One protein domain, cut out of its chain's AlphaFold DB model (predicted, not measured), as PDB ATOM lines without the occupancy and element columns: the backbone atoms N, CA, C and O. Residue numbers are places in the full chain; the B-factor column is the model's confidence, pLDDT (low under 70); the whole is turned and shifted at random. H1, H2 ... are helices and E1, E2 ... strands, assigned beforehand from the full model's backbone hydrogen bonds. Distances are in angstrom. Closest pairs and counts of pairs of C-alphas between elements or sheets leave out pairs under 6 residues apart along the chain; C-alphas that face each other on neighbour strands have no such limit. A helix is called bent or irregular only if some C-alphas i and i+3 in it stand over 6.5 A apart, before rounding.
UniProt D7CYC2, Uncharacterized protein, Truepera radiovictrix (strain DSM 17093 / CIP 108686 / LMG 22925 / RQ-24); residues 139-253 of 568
ATOM      1  N   HIS A 139     610.898 518.074 438.297       95.62
ATOM      2  CA  HIS A 139     611.796 517.462 437.325       95.62
ATOM      3  C   HIS A 139     610.942 516.800 436.248       95.62
ATOM      4  O   HIS A 139     610.219 515.851 436.534       95.62
ATOM      5  N   LEU A 140     610.984 517.325 435.027       94.56
ATOM      6  CA  LEU A 140     610.222 516.787 433.905       94.56
ATOM      7  C   LEU A 140     611.043 515.725 433.181       94.56
ATOM      8  O   LEU A 140     612.210 515.961 432.867       94.56
ATOM      9  N   VAL A 141     610.422 514.592 432.881       92.81
ATOM     10  CA  VAL A 141     611.001 513.525 432.062       92.81
ATOM     11  C   VAL A 141     610.122 513.328 430.835       92.81
ATOM     12  O   VAL A 141     608.936 513.022 430.946       92.81
ATOM     13  N   LEU A 142     610.707 513.523 429.658       89.50
ATOM     14  CA  LEU A 142     610.078 513.291 428.363       89.50
ATOM     15  C   LEU A 142     610.549 511.937 427.843       89.50
ATOM     16  O   LEU A 142     611.615 511.836 427.233       89.50
ATOM     17  N   SER A 143     609.770 510.898 428.114       82.75
ATOM     18  CA  SER A 143     610.072 509.528 427.713       82.75
ATOM     19  C   SER A 143     608.781 508.799 427.369       82.75
ATOM     20  O   SER A 143     607.738 509.031 427.980       82.75
ATOM     21  N   ARG A 144     608.822 507.901 426.380       77.62
ATOM     22  CA  ARG A 144     607.697 506.988 426.105       77.62
ATOM     23  C   ARG A 144     607.662 505.812 427.076       77.62
ATOM     24  O   ARG A 144     606.667 505.089 427.115       77.62
ATOM     25  N   THR A 145     608.750 505.594 427.810       79.25
ATOM     26  CA  THR A 145     608.899 504.462 428.716       79.25
ATOM     27  C   THR A 145     608.534 504.889 430.132       79.25
ATOM     28  O   THR A 145     609.143 505.794 430.694       79.25
ATOM     29  N   LEU A 146     607.543 504.213 430.714       79.19
ATOM     30  CA  LEU A 146     607.104 504.464 432.087       79.19
ATOM     31  C   LEU A 146     608.235 504.202 433.089       79.19
ATOM     32  O   LEU A 146     608.860 503.139 433.057       79.19
ATOM     33  N   GLY A 147     608.460 505.137 434.009       79.75
ATOM     34  CA  GLY A 147     609.482 505.051 435.055       79.75
ATOM     35  C   GLY A 147     610.914 505.271 434.571       79.75
ATOM     36  O   GLY A 147     611.848 505.106 435.361       79.75
ATOM     37  N   ALA A 148     611.103 505.610 433.298       79.69
ATOM     38  CA  ALA A 148     612.422 505.831 432.735       79.69
ATOM     39  C   ALA A 148     613.067 507.099 433.319       79.69
ATOM     40  O   ALA A 148     612.381 508.030 433.739       79.69
ATOM     41  N   GLU A 149     614.397 507.085 433.430       86.81
ATOM     42  CA  GLU A 149     615.231 508.190 433.931       86.81
ATOM     43  C   GLU A 149     614.923 508.688 435.360       86.81
ATOM     44  O   GLU A 149     615.578 509.608 435.853       86.81
ATOM     45  N   ARG A 150     613.968 508.080 436.075       88.19
ATOM     46  CA  ARG A 150     613.631 508.444 437.461       88.19
ATOM     47  C   ARG A 150     614.781 508.169 438.430       88.19
ATOM     48  O   ARG A 150     614.890 508.835 439.454       88.19
ATOM     49  N   ASP A 151     615.636 507.211 438.093       90.25
ATOM     50  CA  ASP A 151     616.856 506.848 438.816       90.25
ATOM     51  C   ASP A 151     617.947 507.930 438.769       90.25
ATOM     52  O   ASP A 151     618.873 507.886 439.577       90.25
ATOM     53  N   LEU A 152     617.833 508.920 437.874       89.44
ATOM     54  CA  LEU A 152     618.747 510.069 437.821       89.44
ATOM     55  C   LEU A 152     618.533 511.065 438.968       89.44
ATOM     56  O   LEU A 152     619.365 511.952 439.166       89.44
ATOM     57  N   PHE A 153     617.422 510.947 439.695       92.62
ATOM     58  CA  PHE A 153     617.017 511.880 440.739       92.62
ATOM     59  C   PHE A 153     616.957 511.203 442.108       92.62
ATOM     60  O   PHE A 153     616.811 509.984 442.223       92.62
ATOM     61  N   ASP A 154     617.023 512.018 443.162       90.56
ATOM     62  CA  ASP A 154     616.827 511.545 444.528       90.56
ATOM     63  C   ASP A 154     615.431 510.928 444.707       90.56
ATOM     64  O   ASP A 154     614.453 511.322 444.068       90.56
ATOM     65  N   ALA A 155     615.316 509.956 445.616       88.38
ATOM     66  CA  ALA A 155     614.080 509.194 445.804       88.38
ATOM     67  C   ALA A 155     612.870 510.060 446.218       88.38
ATOM     68  O   ALA A 155     611.726 509.673 445.971       88.38
ATOM     69  N   ASP A 156     613.109 511.210 446.851       91.44
ATOM     70  CA  ASP A 156     612.093 512.171 447.287       91.44
ATOM     71  C   ASP A 156     611.865 513.330 446.297       91.44
ATOM     72  O   ASP A 156     611.001 514.183 446.551       91.44
ATOM     73  N   ALA A 157     612.595 513.361 445.177       92.94
ATOM     74  CA  ALA A 157     612.454 514.374 444.139       92.94
ATOM     75  C   ALA A 157     611.080 514.297 443.453       92.94
ATOM     76  O   ALA A 157     610.515 513.222 443.227       92.94
ATOM     77  N   ARG A 158     610.536 515.460 443.078       94.38
ATOM     78  CA  ARG A 158     609.269 515.548 442.338       94.38
ATOM     79  C   ARG A 158     609.512 515.318 440.852       94.38
ATOM     80  O   ARG A 158     609.649 516.270 440.086       94.38
ATOM     81  N   VAL A 159     609.579 514.053 440.463       94.62
ATOM     82  CA  VAL A 159     609.727 513.652 439.062       94.62
ATOM     83  C   VAL A 159     608.351 513.463 438.433       94.62
ATOM     84  O   VAL A 159     607.530 512.710 438.960       94.62
ATOM     85  N   LEU A 160     608.111 514.146 437.317       92.81
ATOM     86  CA  LEU A 160     606.903 514.032 436.512       92.81
ATOM     87  C   LEU A 160     607.266 513.578 435.101       92.81
ATOM     88  O   LEU A 160     608.027 514.239 434.397       92.81
ATOM     89  N   GLU A 161     606.662 512.476 434.677       90.25
ATOM     90  CA  GLU A 161     606.699 512.037 433.288       90.25
ATOM     91  C   GLU A 161     605.660 512.823 432.489       90.25
ATOM     92  O   GLU A 161     604.485 512.864 432.857       90.25
ATOM     93  N   VAL A 162     606.099 513.477 431.416       88.69
ATOM     94  CA  VAL A 162     605.243 514.312 430.571       88.69
ATOM     95  C   VAL A 162     605.163 513.700 429.184       88.69
ATOM     96  O   VAL A 162     606.181 513.457 428.536       88.69
ATOM     97  N   TYR A 163     603.934 513.490 428.719       82.00
ATOM     98  CA  TYR A 163     603.649 512.915 427.402       82.00
ATOM     99  C   TYR A 163     603.084 513.953 426.427       82.00
ATOM    100  O   TYR A 163     603.144 513.757 425.211       82.00
ATOM    101  N   GLY A 164     602.523 515.049 426.946       77.81
ATOM    102  CA  GLY A 164     602.009 516.158 426.155       77.81
ATOM    103  C   GLY A 164     603.088 517.103 425.620       77.81
ATOM    104  O   GLY A 164     604.261 517.055 425.987       77.81
ATOM    105  N   ALA A 165     602.659 518.018 424.750       83.94
ATOM    106  CA  ALA A 165     603.511 519.098 424.268       83.94
ATOM    107  C   ALA A 165     603.815 520.095 425.395       83.94
ATOM    108  O   ALA A 165     602.903 520.601 426.061       83.94
ATOM    109  N   LEU A 166     605.100 520.402 425.560       91.44
ATOM    110  CA  LEU A 166     605.569 521.437 426.470       91.44
ATOM    111  C   LEU A 166     605.208 522.847 425.961       91.44
ATOM    112  O   LEU A 166     605.155 523.071 424.751       91.44
ATOM    113  N   PRO A 167     604.975 523.813 426.867       92.50
ATOM    114  CA  PRO A 167     604.712 525.197 426.495       92.50
ATOM    115  C   PRO A 167     605.966 525.868 425.920       92.50
ATOM    116  O   PRO A 167     607.083 525.611 426.355       92.50
ATOM    117  N   GLU A 168     605.777 526.806 424.994       92.62
ATOM    118  CA  GLU A 168     606.879 527.572 424.380       92.62
ATOM    119  C   GLU A 168     607.195 528.879 425.125       92.62
ATOM    120  O   GLU A 168     608.085 529.638 424.746       92.62
ATOM    121  N   ARG A 169     606.479 529.165 426.219       92.69
ATOM    122  CA  ARG A 169     606.722 530.340 427.064       92.69
ATOM    123  C   ARG A 169     607.697 529.995 428.181       92.69
ATOM    124  O   ARG A 169     607.381 529.188 429.047       92.69
ATOM    125  N   ALA A 170     608.832 530.686 428.228       93.19
ATOM    126  CA  ALA A 170     609.879 530.435 429.221       93.19
ATOM    127  C   ALA A 170     609.422 530.616 430.677       93.19
ATOM    128  O   ALA A 170     609.836 529.866 431.555       93.19
ATOM    129  N   SER A 171     608.516 531.562 430.940       92.38
ATOM    130  CA  SER A 171     607.956 531.774 432.281       92.38
ATOM    131  C   SER A 171     607.126 530.595 432.797       92.38
ATOM    132  O   SER A 171     606.934 530.495 434.003       92.38
ATOM    133  N   ALA A 172     606.676 529.675 431.936       94.19
ATOM    134  CA  ALA A 172     605.988 528.459 432.371       94.19
ATOM    135  C   ALA A 172     606.907 527.491 433.144       94.19
ATOM    136  O   ALA A 172     606.411 526.617 433.848       94.19
ATOM    137  N   PHE A 173     608.230 527.643 433.017       94.44
ATOM    138  CA  PHE A 173     609.228 526.745 433.603       94.44
ATOM    139  C   PHE A 173     609.857 527.278 434.898       94.44
ATOM    140  O   PHE A 173     610.806 526.691 435.405       94.44
ATOM    141  N   ASP A 174     609.319 528.354 435.476       91.81
ATOM    142  CA  ASP A 174     609.837 528.975 436.704       91.81
ATOM    143  C   ASP A 174     609.984 527.980 437.879       91.81
ATOM    144  O   ASP A 174     610.987 527.955 438.591       91.81
ATOM    145  N   GLY A 175     609.001 527.090 438.046       92.19
ATOM    146  CA  GLY A 175     609.018 526.032 439.062       92.19
ATOM    147  C   GLY A 175     609.793 524.765 438.674       92.19
ATOM    148  O   GLY A 175     609.879 523.832 439.476       92.19
ATOM    149  N   VAL A 176     610.352 524.691 437.465       95.88
ATOM    150  CA  VAL A 176     610.957 523.475 436.901       95.88
ATOM    151  C   VAL A 176     612.477 523.537 437.034       95.88
ATOM    152  O   VAL A 176     613.130 524.450 436.528       95.88
ATOM    153  N   ALA A 177     613.068 522.559 437.722       95.12
ATOM    154  CA  ALA A 177     614.519 522.462 437.864       95.12
ATOM    155  C   ALA A 177     615.169 521.851 436.625       95.12
ATOM    156  O   ALA A 177     616.164 522.381 436.129       95.12
ATOM    157  N   THR A 178     614.623 520.741 436.129       95.88
ATOM    158  CA  THR A 178     615.225 519.996 435.022       95.88
ATOM    159  C   THR A 178     614.178 519.517 434.035       95.88
ATOM    160  O   THR A 178     613.065 519.169 434.427       95.88
ATOM    161  N   VAL A 179     614.568 519.434 432.767       95.31
ATOM    162  CA  VAL A 179     613.820 518.744 431.714       95.31
ATOM    163  C   VAL A 179     614.758 517.724 431.091       95.31
ATOM    164  O   VAL A 179     615.727 518.099 430.437       95.31
ATOM    165  N   VAL A 180     614.506 516.442 431.327       93.31
ATOM    166  CA  VAL A 180     615.280 515.346 430.747       93.31
ATOM    167  C   VAL A 180     614.536 514.830 429.533       93.31
ATOM    168  O   VAL A 180     613.371 514.444 429.618       93.31
ATOM    169  N   VAL A 181     615.219 514.834 428.400       89.88
ATOM    170  CA  VAL A 181     614.746 514.231 427.164       89.88
ATOM    171  C   VAL A 181     615.364 512.842 427.074       89.88
ATOM    172  O   VAL A 181     616.577 512.716 426.890       89.88
ATOM    173  N   GLY A 182     614.530 511.820 427.274       80.50
ATOM    174  CA  GLY A 182     614.931 510.418 427.267       80.50
ATOM    175  C   GLY A 182     615.242 509.880 425.869       80.50
ATOM    176  O   GLY A 182     615.010 510.532 424.847       80.50
ATOM    177  N   ASP A 183     615.743 508.650 425.837       66.62
ATOM    178  CA  ASP A 183     616.138 507.918 424.626       66.62
ATOM    179  C   ASP A 183     614.952 507.589 423.696       66.62
ATOM    180  O   ASP A 183     615.051 507.634 422.467       66.62
ATOM    181  N   THR A 184     613.793 507.303 424.283       64.94
ATOM    182  CA  THR A 184     612.538 506.979 423.610       64.94
ATOM    183  C   THR A 184     611.711 508.249 423.432       64.94
ATOM    184  O   THR A 184     610.692 508.471 424.079       64.94
ATOM    185  N   LEU A 185     612.185 509.115 422.538       62.28
ATOM    186  CA  LEU A 185     611.706 510.486 422.342       62.28
ATOM    187  C   LEU A 185     610.179 510.599 422.159       62.28
ATOM    188  O   LEU A 185     609.611 510.182 421.141       62.28
ATOM    189  N   THR A 186     609.498 511.268 423.086       61.66
ATOM    190  CA  THR A 186     608.304 512.066 422.768       61.66
ATOM    191  C   THR A 186     608.795 513.403 422.205       61.66
ATOM    192  O   THR A 186     609.323 514.212 422.970       61.66
ATOM    193  N   PRO A 187     608.712 513.648 420.882       63.19
ATOM    194  CA  PRO A 187     609.275 514.858 420.297       63.19
ATOM    195  C   PRO A 187     608.546 516.089 420.849       63.19
ATOM    196  O   PRO A 187     607.380 516.321 420.542       63.19
ATOM    197  N   SER A 188     609.243 516.872 421.672       80.19
ATOM    198  CA  SER A 188     608.842 518.238 422.022       80.19
ATOM    199  C   SER A 188     609.477 519.221 421.049       80.19
ATOM    200  O   SER A 188     610.539 518.935 420.484       80.19
ATOM    201  N   SER A 189     608.846 520.379 420.840       89.19
ATOM    202  CA  SER A 189     609.403 521.386 419.937       89.19
ATOM    203  C   SER A 189     610.763 521.882 420.463       89.19
ATOM    204  O   SER A 189     610.917 522.086 421.675       89.19
ATOM    205  N   PRO A 190     611.765 522.108 419.589       90.56
ATOM    206  CA  PRO A 190     613.026 522.733 419.995       90.56
ATOM    207  C   PRO A 190     612.803 524.093 420.671       90.56
ATOM    208  O   PRO A 190     613.530 524.453 421.591       90.56
ATOM    209  N   ALA A 191     611.757 524.819 420.260       92.12
ATOM    210  CA  ALA A 191     611.346 526.077 420.870       92.12
ATOM    211  C   ALA A 191     610.918 525.906 422.338       92.12
ATOM    212  O   ALA A 191     611.346 526.692 423.179       92.12
ATOM    213  N   ALA A 192     610.152 524.865 422.679       93.19
ATOM    214  CA  ALA A 192     609.769 524.589 424.063       93.19
ATOM    215  C   ALA A 192     610.972 524.206 424.941       93.19
ATOM    216  O   ALA A 192     611.077 524.661 426.079       93.19
ATOM    217  N   LEU A 193     611.921 523.426 424.411       94.06
ATOM    218  CA  LEU A 193     613.163 523.102 425.123       94.06
ATOM    219  C   LEU A 193     614.049 524.339 425.319       94.06
ATOM    220  O   LEU A 193     614.576 524.562 426.409       94.06
ATOM    221  N   ALA A 194     614.175 525.182 424.293       93.81
ATOM    222  CA  ALA A 194     614.866 526.462 424.402       93.81
ATOM    223  C   ALA A 194     614.186 527.381 425.429       93.81
ATOM    224  O   ALA A 194     614.875 528.017 426.222       93.81
ATOM    225  N   ALA A 195     612.849 527.410 425.463       94.44
ATOM    226  CA  ALA A 195     612.072 528.158 426.443       94.44
ATOM    227  C   ALA A 195     612.297 527.643 427.871       94.44
ATOM    228  O   ALA A 195     612.470 528.454 428.778       94.44
ATOM    229  N   ALA A 196     612.362 526.324 428.073       95.50
ATOM    230  CA  ALA A 196     612.677 525.728 429.370       95.50
ATOM    231  C   ALA A 196     614.072 526.133 429.861       95.50
ATOM    232  O   ALA A 196     614.219 526.619 430.985       95.50
ATOM    233  N   ALA A 197     615.088 526.014 428.999       94.94
ATOM    234  CA  ALA A 197     616.446 526.439 429.329       94.94
ATOM    235  C   ALA A 197     616.506 527.948 429.609       94.94
ATOM    236  O   ALA A 197     616.967 528.369 430.668       94.94
ATOM    237  N   ALA A 198     615.956 528.773 428.716       93.81
ATOM    238  CA  ALA A 198     615.933 530.223 428.872       93.81
ATOM    239  C   ALA A 198     615.167 530.678 430.127       93.81
ATOM    240  O   ALA A 198     615.544 531.677 430.743       93.81
ATOM    241  N   GLY A 199     614.139 529.923 430.527       91.06
ATOM    242  CA  GLY A 199     613.328 530.139 431.726       91.06
ATOM    243  C   GLY A 199     614.031 529.827 433.046       91.06
ATOM    244  O   GLY A 199     613.569 530.300 434.084       91.06
ATOM    245  N   GLY A 200     615.154 529.099 433.018       92.94
ATOM    246  CA  GLY A 200     615.951 528.775 434.206       92.94
ATOM    247  C   GLY A 200     616.152 527.281 434.467       92.94
ATOM    248  O   GLY A 200     616.889 526.933 435.392       92.94
ATOM    249  N   SER A 201     615.538 526.397 433.677       95.50
ATOM    250  CA  SER A 201     615.697 524.950 433.838       95.50
ATOM    251  C   SER A 201     617.005 524.441 433.225       95.50
ATOM    252  O   SER A 201     617.553 525.015 432.282       95.50
ATOM    253  N   THR A 202     617.496 523.314 433.730       95.81
ATOM    254  CA  THR A 202     618.542 522.533 433.060       95.81
ATOM    255  C   THR A 202     617.882 521.531 432.126       95.81
ATOM    256  O   THR A 202     617.218 520.598 432.578       95.81
ATOM    257  N   VAL A 203     618.054 521.719 430.823       95.44
ATOM    258  CA  VAL A 203     617.531 520.813 429.804       95.44
ATOM    259  C   VAL A 203     618.638 519.856 429.387       95.44
ATOM    260  O   VAL A 203     619.671 520.279 428.864       95.44
ATOM    261  N   LEU A 204     618.419 518.571 429.636       94.00
ATOM    262  CA  LEU A 204     619.364 517.503 429.358       94.00
ATOM    263  C   LEU A 204     618.822 516.611 428.245       94.00
ATOM    264  O   LEU A 204     617.783 515.978 428.411       94.00
ATOM    265  N   LEU A 205     619.553 516.529 427.142       91.88
ATOM    266  CA  LEU A 205     619.340 515.525 426.111       91.88
ATOM    267  C   LEU A 205     620.217 514.311 426.416       91.88
ATOM    268  O   LEU A 205     621.448 514.415 426.381       91.88
ATOM    269  N   LEU A 206     619.589 513.173 426.708       89.12
ATOM    270  CA  LEU A 206     620.313 511.911 426.791       89.12
ATOM    271  C   LEU A 206     620.657 511.443 425.383       89.12
ATOM    272  O   LEU A 206     619.813 511.457 424.485       89.12
ATOM    273  N   GLU A 207     621.909 511.048 425.182       82.62
ATOM    274  CA  GLU A 207     622.305 510.488 423.897       82.62
ATOM    275  C   GLU A 207     621.527 509.190 423.636       82.62
ATOM    276  O   GLU A 207     621.503 508.308 424.502       82.62
ATOM    277  N   PRO A 208     620.858 509.057 422.476       70.31
ATOM    278  CA  PRO A 208     620.087 507.863 422.183       70.31
ATOM    279  C   PRO A 208     621.013 506.645 422.138       70.31
ATOM    280  O   PRO A 208     622.095 506.680 421.551       70.31
ATOM    281  N   THR A 209     620.574 505.533 422.726       59.91
ATOM    282  CA  THR A 209     621.285 504.256 422.627       59.91
ATOM    283  C   THR A 209     621.165 503.713 421.198       59.91
ATOM    284  O   THR A 209     620.224 502.990 420.870       59.91
ATOM    285  N   GLY A 210     622.098 504.099 420.324       59.75
ATOM    286  CA  GLY A 210     622.171 503.698 418.913       59.75
ATOM    287  C   GLY A 210     622.220 504.884 417.940       59.75
ATOM    288  O   GLY A 210     622.025 506.030 418.320       59.75
ATOM    289  N   ASN A 211     622.447 504.616 416.650       62.31
ATOM    290  CA  ASN A 211     622.571 505.647 415.601       62.31
ATOM    291  C   ASN A 211     621.219 506.252 415.155       62.31
ATOM    292  O   ASN A 211     621.033 506.549 413.973       62.31
ATOM    293  N   ALA A 212     620.245 506.383 416.056       67.88
ATOM    294  CA  ALA A 212     618.975 507.014 415.717       67.88
ATOM    295  C   ALA A 212     619.203 508.517 415.455       67.88
ATOM    296  O   ALA A 212     619.828 509.182 416.284       67.88
ATOM    297  N   PRO A 213     618.730 509.068 414.321       72.81
ATOM    298  CA  PRO A 213     618.868 510.492 414.048       72.81
ATOM    299  C   PRO A 213     618.046 511.304 415.055       72.81
ATOM    300  O   PRO A 213     616.925 510.925 415.405       72.81
ATOM    301  N   LEU A 214     618.606 512.426 415.507       79.00
ATOM    302  CA  LEU A 214     617.898 513.351 416.384       79.00
ATOM    303  C   LEU A 214     616.733 514.025 415.636       79.00
ATOM    304  O   LEU A 214     616.789 514.180 414.411       79.00
ATOM    305  N   PRO A 215     615.665 514.436 416.346       81.00
ATOM    306  CA  PRO A 215     614.588 515.207 415.745       81.00
ATOM    307  C   PRO A 215     615.099 516.518 415.142       81.00
ATOM    308  O   PRO A 215     616.080 517.102 415.607       81.00
ATOM    309  N   GLU A 216     614.396 517.009 414.127       84.12
ATOM    310  CA  GLU A 216     614.756 518.249 413.444       84.12
ATOM    311  C   GLU A 216     614.913 519.420 414.433       84.12
ATOM    312  O   GLU A 216     614.101 519.617 415.340       84.12
ATOM    313  N   GLY A 217     615.996 520.188 414.281       84.88
ATOM    314  CA  GLY A 217     616.320 521.340 415.127       84.88
ATOM    315  C   GLY A 217     617.057 521.020 416.435       84.88
ATOM    316  O   GLY A 217     617.636 521.935 417.023       84.88
ATOM    317  N   TYR A 218     617.123 519.756 416.872       87.88
ATOM    318  CA  TYR A 218     617.846 519.390 418.100       87.88
ATOM    319  C   TYR A 218     619.360 519.546 417.934       87.88
ATOM    320  O   TYR A 218     620.010 520.039 418.850       87.88
ATOM    321  N   ASP A 219     619.918 519.225 416.764       86.94
ATOM    322  CA  ASP A 219     621.350 519.418 416.490       86.94
ATOM    323  C   ASP A 219     621.773 520.891 416.578       86.94
ATOM    324  O   ASP A 219     622.853 521.207 417.070       86.94
ATOM    325  N   ALA A 220     620.905 521.809 416.138       87.75
ATOM    326  CA  ALA A 220     621.158 523.242 416.241       87.75
ATOM    327  C   ALA A 220     621.062 523.731 417.696       87.75
ATOM    328  O   ALA A 220     621.866 524.558 418.127       87.75
ATOM    329  N   LEU A 221     620.098 523.208 418.461       88.81
ATOM    330  CA  LEU A 221     619.888 523.589 419.856       88.81
ATOM    331  C   LEU A 221     620.972 523.024 420.788       88.81
ATOM    332  O   LEU A 221     621.435 523.731 421.678       88.81
ATOM    333  N   PHE A 222     621.404 521.782 420.570       88.50
ATOM    334  CA  PHE A 222     622.406 521.066 421.369       88.50
ATOM    335  C   PHE A 222     623.760 520.952 420.650       88.50
ATOM    336  O   PHE A 222     624.483 519.971 420.820       88.50
ATOM    337  N   GLY A 223     624.125 521.962 419.853       83.81
ATOM    338  CA  GLY A 223     625.366 521.959 419.067       83.81
ATOM    339  C   GLY A 223     626.659 521.904 419.898       83.81
ATOM    340  O   GLY A 223     627.720 521.591 419.362       83.81
ATOM    341  N   ALA A 224     626.583 522.181 421.204       85.81
ATOM    342  CA  ALA A 224     627.668 522.018 422.166       85.81
ATOM    343  C   ALA A 224     627.243 521.073 423.310       85.81
ATOM    344  O   ALA A 224     626.073 521.082 423.697       85.81
ATOM    345  N   PRO A 225     628.179 520.304 423.905       87.81
ATOM    346  CA  PRO A 225     627.861 519.335 424.960       87.81
ATOM    347  C   PRO A 225     627.287 519.988 426.223       87.81
ATOM    348  O   PRO A 225     626.466 519.403 426.919       87.81
ATOM    349  N   LEU A 226     627.703 521.218 426.521       90.88
ATOM    350  CA  LEU A 226     627.159 522.016 427.607       90.88
ATOM    351  C   LEU A 226     627.233 523.485 427.218       90.88
ATOM    352  O   LEU A 226     628.311 524.009 426.926       90.88
ATOM    353  N   GLN A 227     626.096 524.163 427.259       91.12
ATOM    354  CA  GLN A 227     626.013 525.589 426.989       91.12
ATOM    355  C   GLN A 227     624.936 526.249 427.838       91.12
ATOM    356  O   GLN A 227     623.990 525.616 428.306       91.12
ATOM    357  N   ARG A 228     625.091 527.554 428.037       91.06
ATOM    358  CA  ARG A 228     624.111 528.361 428.751       91.06
ATOM    359  C   ARG A 228     623.135 528.982 427.764       91.06
ATOM    360  O   ARG A 228     623.568 529.459 426.717       91.06
ATOM    361  N   LEU A 229     621.857 529.011 428.120       92.19
ATOM    362  CA  LEU A 229     620.826 529.711 427.357       92.19
ATOM    363  C   LEU A 229     619.895 530.424 428.338       92.19
ATOM    364  O   LEU A 229     619.234 529.767 429.137       92.19
ATOM    365  N   GLY A 230     619.874 531.759 428.315       91.81
ATOM    366  CA  GLY A 230     619.136 532.564 429.292       91.81
ATOM    367  C   GLY A 230     619.540 532.244 430.737       91.81
ATOM    368  O   GLY A 230     620.729 532.184 431.071       91.81
ATOM    369  N   ALA A 231     618.552 532.017 431.602       91.81
ATOM    370  CA  ALA A 231     618.792 531.737 433.016       91.81
ATOM    371  C   ALA A 231     619.213 530.281 433.314       91.81
ATOM    372  O   ALA A 231     619.780 530.037 434.384       91.81
ATOM    373  N   GLY A 232     619.051 529.340 432.380       94.19
ATOM    374  CA  GLY A 232     619.329 527.913 432.574       94.19
ATOM    375  C   GLY A 232     620.426 527.342 431.672       94.19
ATOM    376  O   GLY A 232     621.352 528.045 431.253       94.19
ATOM    377  N   TRP A 233     620.336 526.036 431.413       94.00
ATOM    378  CA  TRP A 233     621.377 525.244 430.748       94.00
ATOM    379  C   TRP A 233     620.795 524.338 429.665       94.00
ATOM    380  O   TRP A 233     619.714 523.777 429.831       94.00
ATOM    381  N   LEU A 234     621.559 524.148 428.593       94.12
ATOM    382  CA  LEU A 234     621.382 523.078 427.619       94.12
ATOM    383  C   LEU A 234     622.580 522.148 427.731       94.12
ATOM    384  O   LEU A 234     623.727 522.598 427.668       94.12
ATOM    385  N   ALA A 235     622.314 520.863 427.899       92.88
ATOM    386  CA  ALA A 235     623.346 519.861 428.043       92.88
ATOM    387  C   ALA A 235     623.014 518.605 427.246       92.88
ATOM    388  O   ALA A 235     621.851 518.240 427.079       92.88
ATOM    389  N   ARG A 236     624.065 517.932 426.796       90.94
ATOM    390  CA  ARG A 236     624.024 516.632 426.147       90.94
ATOM    391  C   ARG A 236     624.987 515.714 426.887       90.94
ATOM    392  O   ARG A 236     626.126 516.100 427.141       90.94
ATOM    393  N   SER A 237     624.515 514.540 427.282       90.50
ATOM    394  CA  SER A 237     625.305 513.612 428.093       90.50
ATOM    395  C   SER A 237     624.859 512.174 427.872       90.50
ATOM    396  O   SER A 237     623.695 511.911 427.565       90.50
ATOM    397  N   GLU A 238     625.787 511.243 428.064       88.50
ATOM    398  CA  GLU A 238     625.452 509.835 428.219       88.50
ATOM    399  C   GLU A 238     624.696 509.614 429.536       88.50
ATOM    400  O   GLU A 238     624.885 510.328 430.527       88.50
ATOM    401  N   ARG A 239     623.840 508.589 429.576       87.69
ATOM    402  CA  ARG A 239     623.014 508.295 430.756       87.69
ATOM    403  C   ARG A 239     623.839 508.060 432.029       87.69
ATOM    404  O   ARG A 239     623.393 508.441 433.106       87.69
ATOM    405  N   GLU A 240     625.025 507.463 431.915       87.88
ATOM    406  CA  GLU A 240     625.891 507.158 433.065       87.88
ATOM    407  C   GLU A 240     626.450 508.419 433.747       87.88
ATOM    408  O   GLU A 240     626.647 508.436 434.963       87.88
ATOM    409  N   GLU A 241     626.660 509.500 432.990       89.69
ATOM    410  CA  GLU A 241     627.215 510.764 433.491       89.69
ATOM    411  C   GLU A 241     626.133 511.803 433.832       89.69
ATOM    412  O   GLU A 241     626.391 512.762 434.570       89.69
ATOM    413  N   ALA A 242     624.906 511.590 433.348       90.69
ATOM    414  CA  ALA A 242     623.774 512.502 433.468       90.69
ATOM    415  C   ALA A 242     623.514 512.983 434.904       90.69
ATOM    416  O   ALA A 242     623.404 514.186 435.145       90.69
ATOM    417  N   ALA A 243     623.456 512.067 435.876       90.38
ATOM    418  CA  ALA A 243     623.177 512.420 437.270       90.38
ATOM    419  C   ALA A 243     624.280 513.310 437.875       90.38
ATOM    420  O   ALA A 243     623.996 514.304 438.549       90.38
ATOM    421  N   ALA A 244     625.548 512.999 437.586       90.56
ATOM    422  CA  ALA A 244     626.685 513.784 438.062       90.56
ATOM    423  C   ALA A 244     626.717 515.182 437.425       90.56
ATOM    424  O   ALA A 244     627.016 516.168 438.106       90.56
ATOM    425  N   LEU A 245     626.371 515.276 436.138       90.88
ATOM    426  CA  LEU A 245     626.252 516.543 435.425       90.88
ATOM    427  C   LEU A 245     625.142 517.419 436.020       90.88
ATOM    428  O   LEU A 245     625.395 518.582 436.333       90.88
ATOM    429  N   LEU A 246     623.943 516.865 436.231       89.88
ATOM    430  CA  LEU A 246     622.810 517.595 436.811       89.88
ATOM    431  C   LEU A 246     623.132 518.134 438.211       89.88
ATOM    432  O   LEU A 246     622.846 519.295 438.495       89.88
ATOM    433  N   ALA A 247     623.784 517.334 439.059       87.69
ATOM    434  CA  ALA A 247     624.180 517.754 440.405       87.69
ATOM    435  C   ALA A 247     625.271 518.845 440.416       87.69
ATOM    436  O   ALA A 247     625.396 519.592 441.388       87.69
ATOM    437  N   GLY A 248     626.086 518.934 439.360       87.31
ATOM    438  CA  GLY A 248     627.202 519.877 439.261       87.31
ATOM    439  C   GLY A 248     626.836 521.268 438.735       87.31
ATOM    440  O   GLY A 248     627.642 522.195 438.864       87.31
ATOM    441  N   LEU A 249     625.656 521.437 438.132       88.56
ATOM    442  CA  LEU A 249     625.254 522.692 437.499       88.56
ATOM    443  C   LEU A 249     624.546 523.626 438.494       88.56
ATOM    444  O   LEU A 249     623.560 523.234 439.119       88.56
ATOM    445  N   PRO A 250     624.998 524.889 438.642       85.25
ATOM    446  CA  PRO A 250     624.365 525.826 439.559       85.25
ATOM    447  C   PRO A 250     622.986 526.235 439.040       85.25
ATOM    448  O   PRO A 250     622.843 526.649 437.882       85.25
ATOM    449  N   ARG A 251     621.993 526.177 439.932       84.50
ATOM    450  CA  ARG A 251     620.631 526.652 439.690       84.50
ATOM    451  C   ARG A 251     620.449 528.065 440.233       84.50
ATOM    452  O   ARG A 251     620.946 528.393 441.307       84.50
ATOM    453  N   LEU A 252     619.715 528.878 439.484       87.81
ATOM    454  CA  LEU A 252     619.281 530.197 439.922       87.81
ATOM    455  C   LEU A 252     617.849 530.110 440.437       87.81
ATOM    456  O   LEU A 252     616.972 529.579 439.760       87.81
ATOM    457  N   GLU A 253     617.611 530.641 441.630       86.31
ATOM    458  CA  GLU A 253     616.271 530.731 442.197       86.31
ATOM    459  C   GLU A 253     615.723 532.139 441.971       86.31
ATOM    460  O   GLU A 253     616.134 533.094 442.628       86.31
TER     461      GLU A 253
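AT A GLANCE: This is residues 139 to 253 of the 568 residues of an uncharacterized protein of Truepera radiovictrix (strain DSM 17093 / CIP 108686 / LMG 22925 / RQ-24) (UniProt D7CYC2). A strongly twisted sheet of six strands forms the core, with helix H2 covering part of one face and helix H4 part of the other, in three layers. Short helix H1 packs on H2, and a long link with no named element, residues 143 to 157, loops out between E1 and E2. The printed part has 115 residues, and four named helices and six named strands follow in the order E1 E2 H1 E3 H2 E4 H3 E5 E6 H4. The sheet is mixed, in the order E2 E1 E3 E4 E6 E5; the class is mixed, helices and strands, with 57 residues, under half, in named elements. The whole is compact, with a radius of gyration of the C-alphas of 12.7 A, and spans 36 by 33 by 26 A.

HOW THE PARTS SIT: Begin at E1, residues 139 to 142, an inner strand, and look for its parallel neighbour E2, residues 158 to 161, an edge strand: N 139 and O 158 are 2.8 A apart, within hydrogen-bond range. E3, residues 176 to 181, is the other parallel neighbour of E1, with N 140 and O 178 2.8 A apart. Between E2 and E3 comes H1, residues 170 to 173, which is not on the sheet; E2, H1 and E3 form a split strand-helix-strand unit, two strands running the same way with E1 between them, and its crossover is right-handed. Go on to H2, residues 190 to 199, and E4, residues 202 to 206: E3, H2 and E4 form a strand-helix-strand unit, two parallel neighbour strands joined through a helix, also right-handed. Between E3 and E4, N 181 and O 204 are 2.8 A apart. H2 is on the sheet at a height of 8.1 A and runs along the strands, at 1 degrees to E4 on the local plane. H1 and H2 touch, their closest C-alphas being those of Ala 170 and Ala 195, 4.2 A apart. H3, residues 218 to 221, only just touches H2, with 3 pairs of C-alphas within 8 A, the closest those of Pro 190 and Tyr 218 at 6.2 A; it only grazes the sheet. E5, residues 226 to 229, and E6, residues 232 to 237, form a hairpin, antiparallel at 156 degrees, with N 234 and O 227 2.9 A apart. E6 is parallel to E4, with N 203 and O 233 2.8 A apart. Last comes H4, residues 239 to 248, on the opposite face from H2, at a height of 8.9 A and along the strands, at 10 degrees to E4 on the local plane. The closest C-alphas of E4 and H4 are those of Leu 206 and Arg 239, 6.0 A apart; H2 and H4 are apart. H4 is irregular, with C-alphas 240 and 243 7.3 A apart. Every O i to N i+4 pair is within hydrogen-bond range in H2, 4 of 6 in H4, and H1 and H3 are too short for such a pair.

IN THESE COORDINATES: Find C-alpha 139 at (611.796, 517.462, 437.325), where E1 begins. E3 is 14.0 A long from first to last C-alpha, E4 12.5 A and E6 16.1 A; E1, E2 and E5 are each 10.0 A. H2 starts at C-alpha 190, (613.026, 522.733, 419.995), and runs 13.9 A. H1 measures 5.8 A and H3 5.0 A. H4 runs 15.0 A to C-alpha 248 at (627.202, 519.877, 439.261).

THE WHOLE: The two C-alphas farthest apart are those of Asn 211 and Glu 253, at 37.1 A. The printed part has no cut. The long links are E1 to E2, with 15 residues, and E4 to H3, with 11. The mean pLDDT of the printed part is 87.3; look for values under 70 in residues 183 to 187 and 209 to 212.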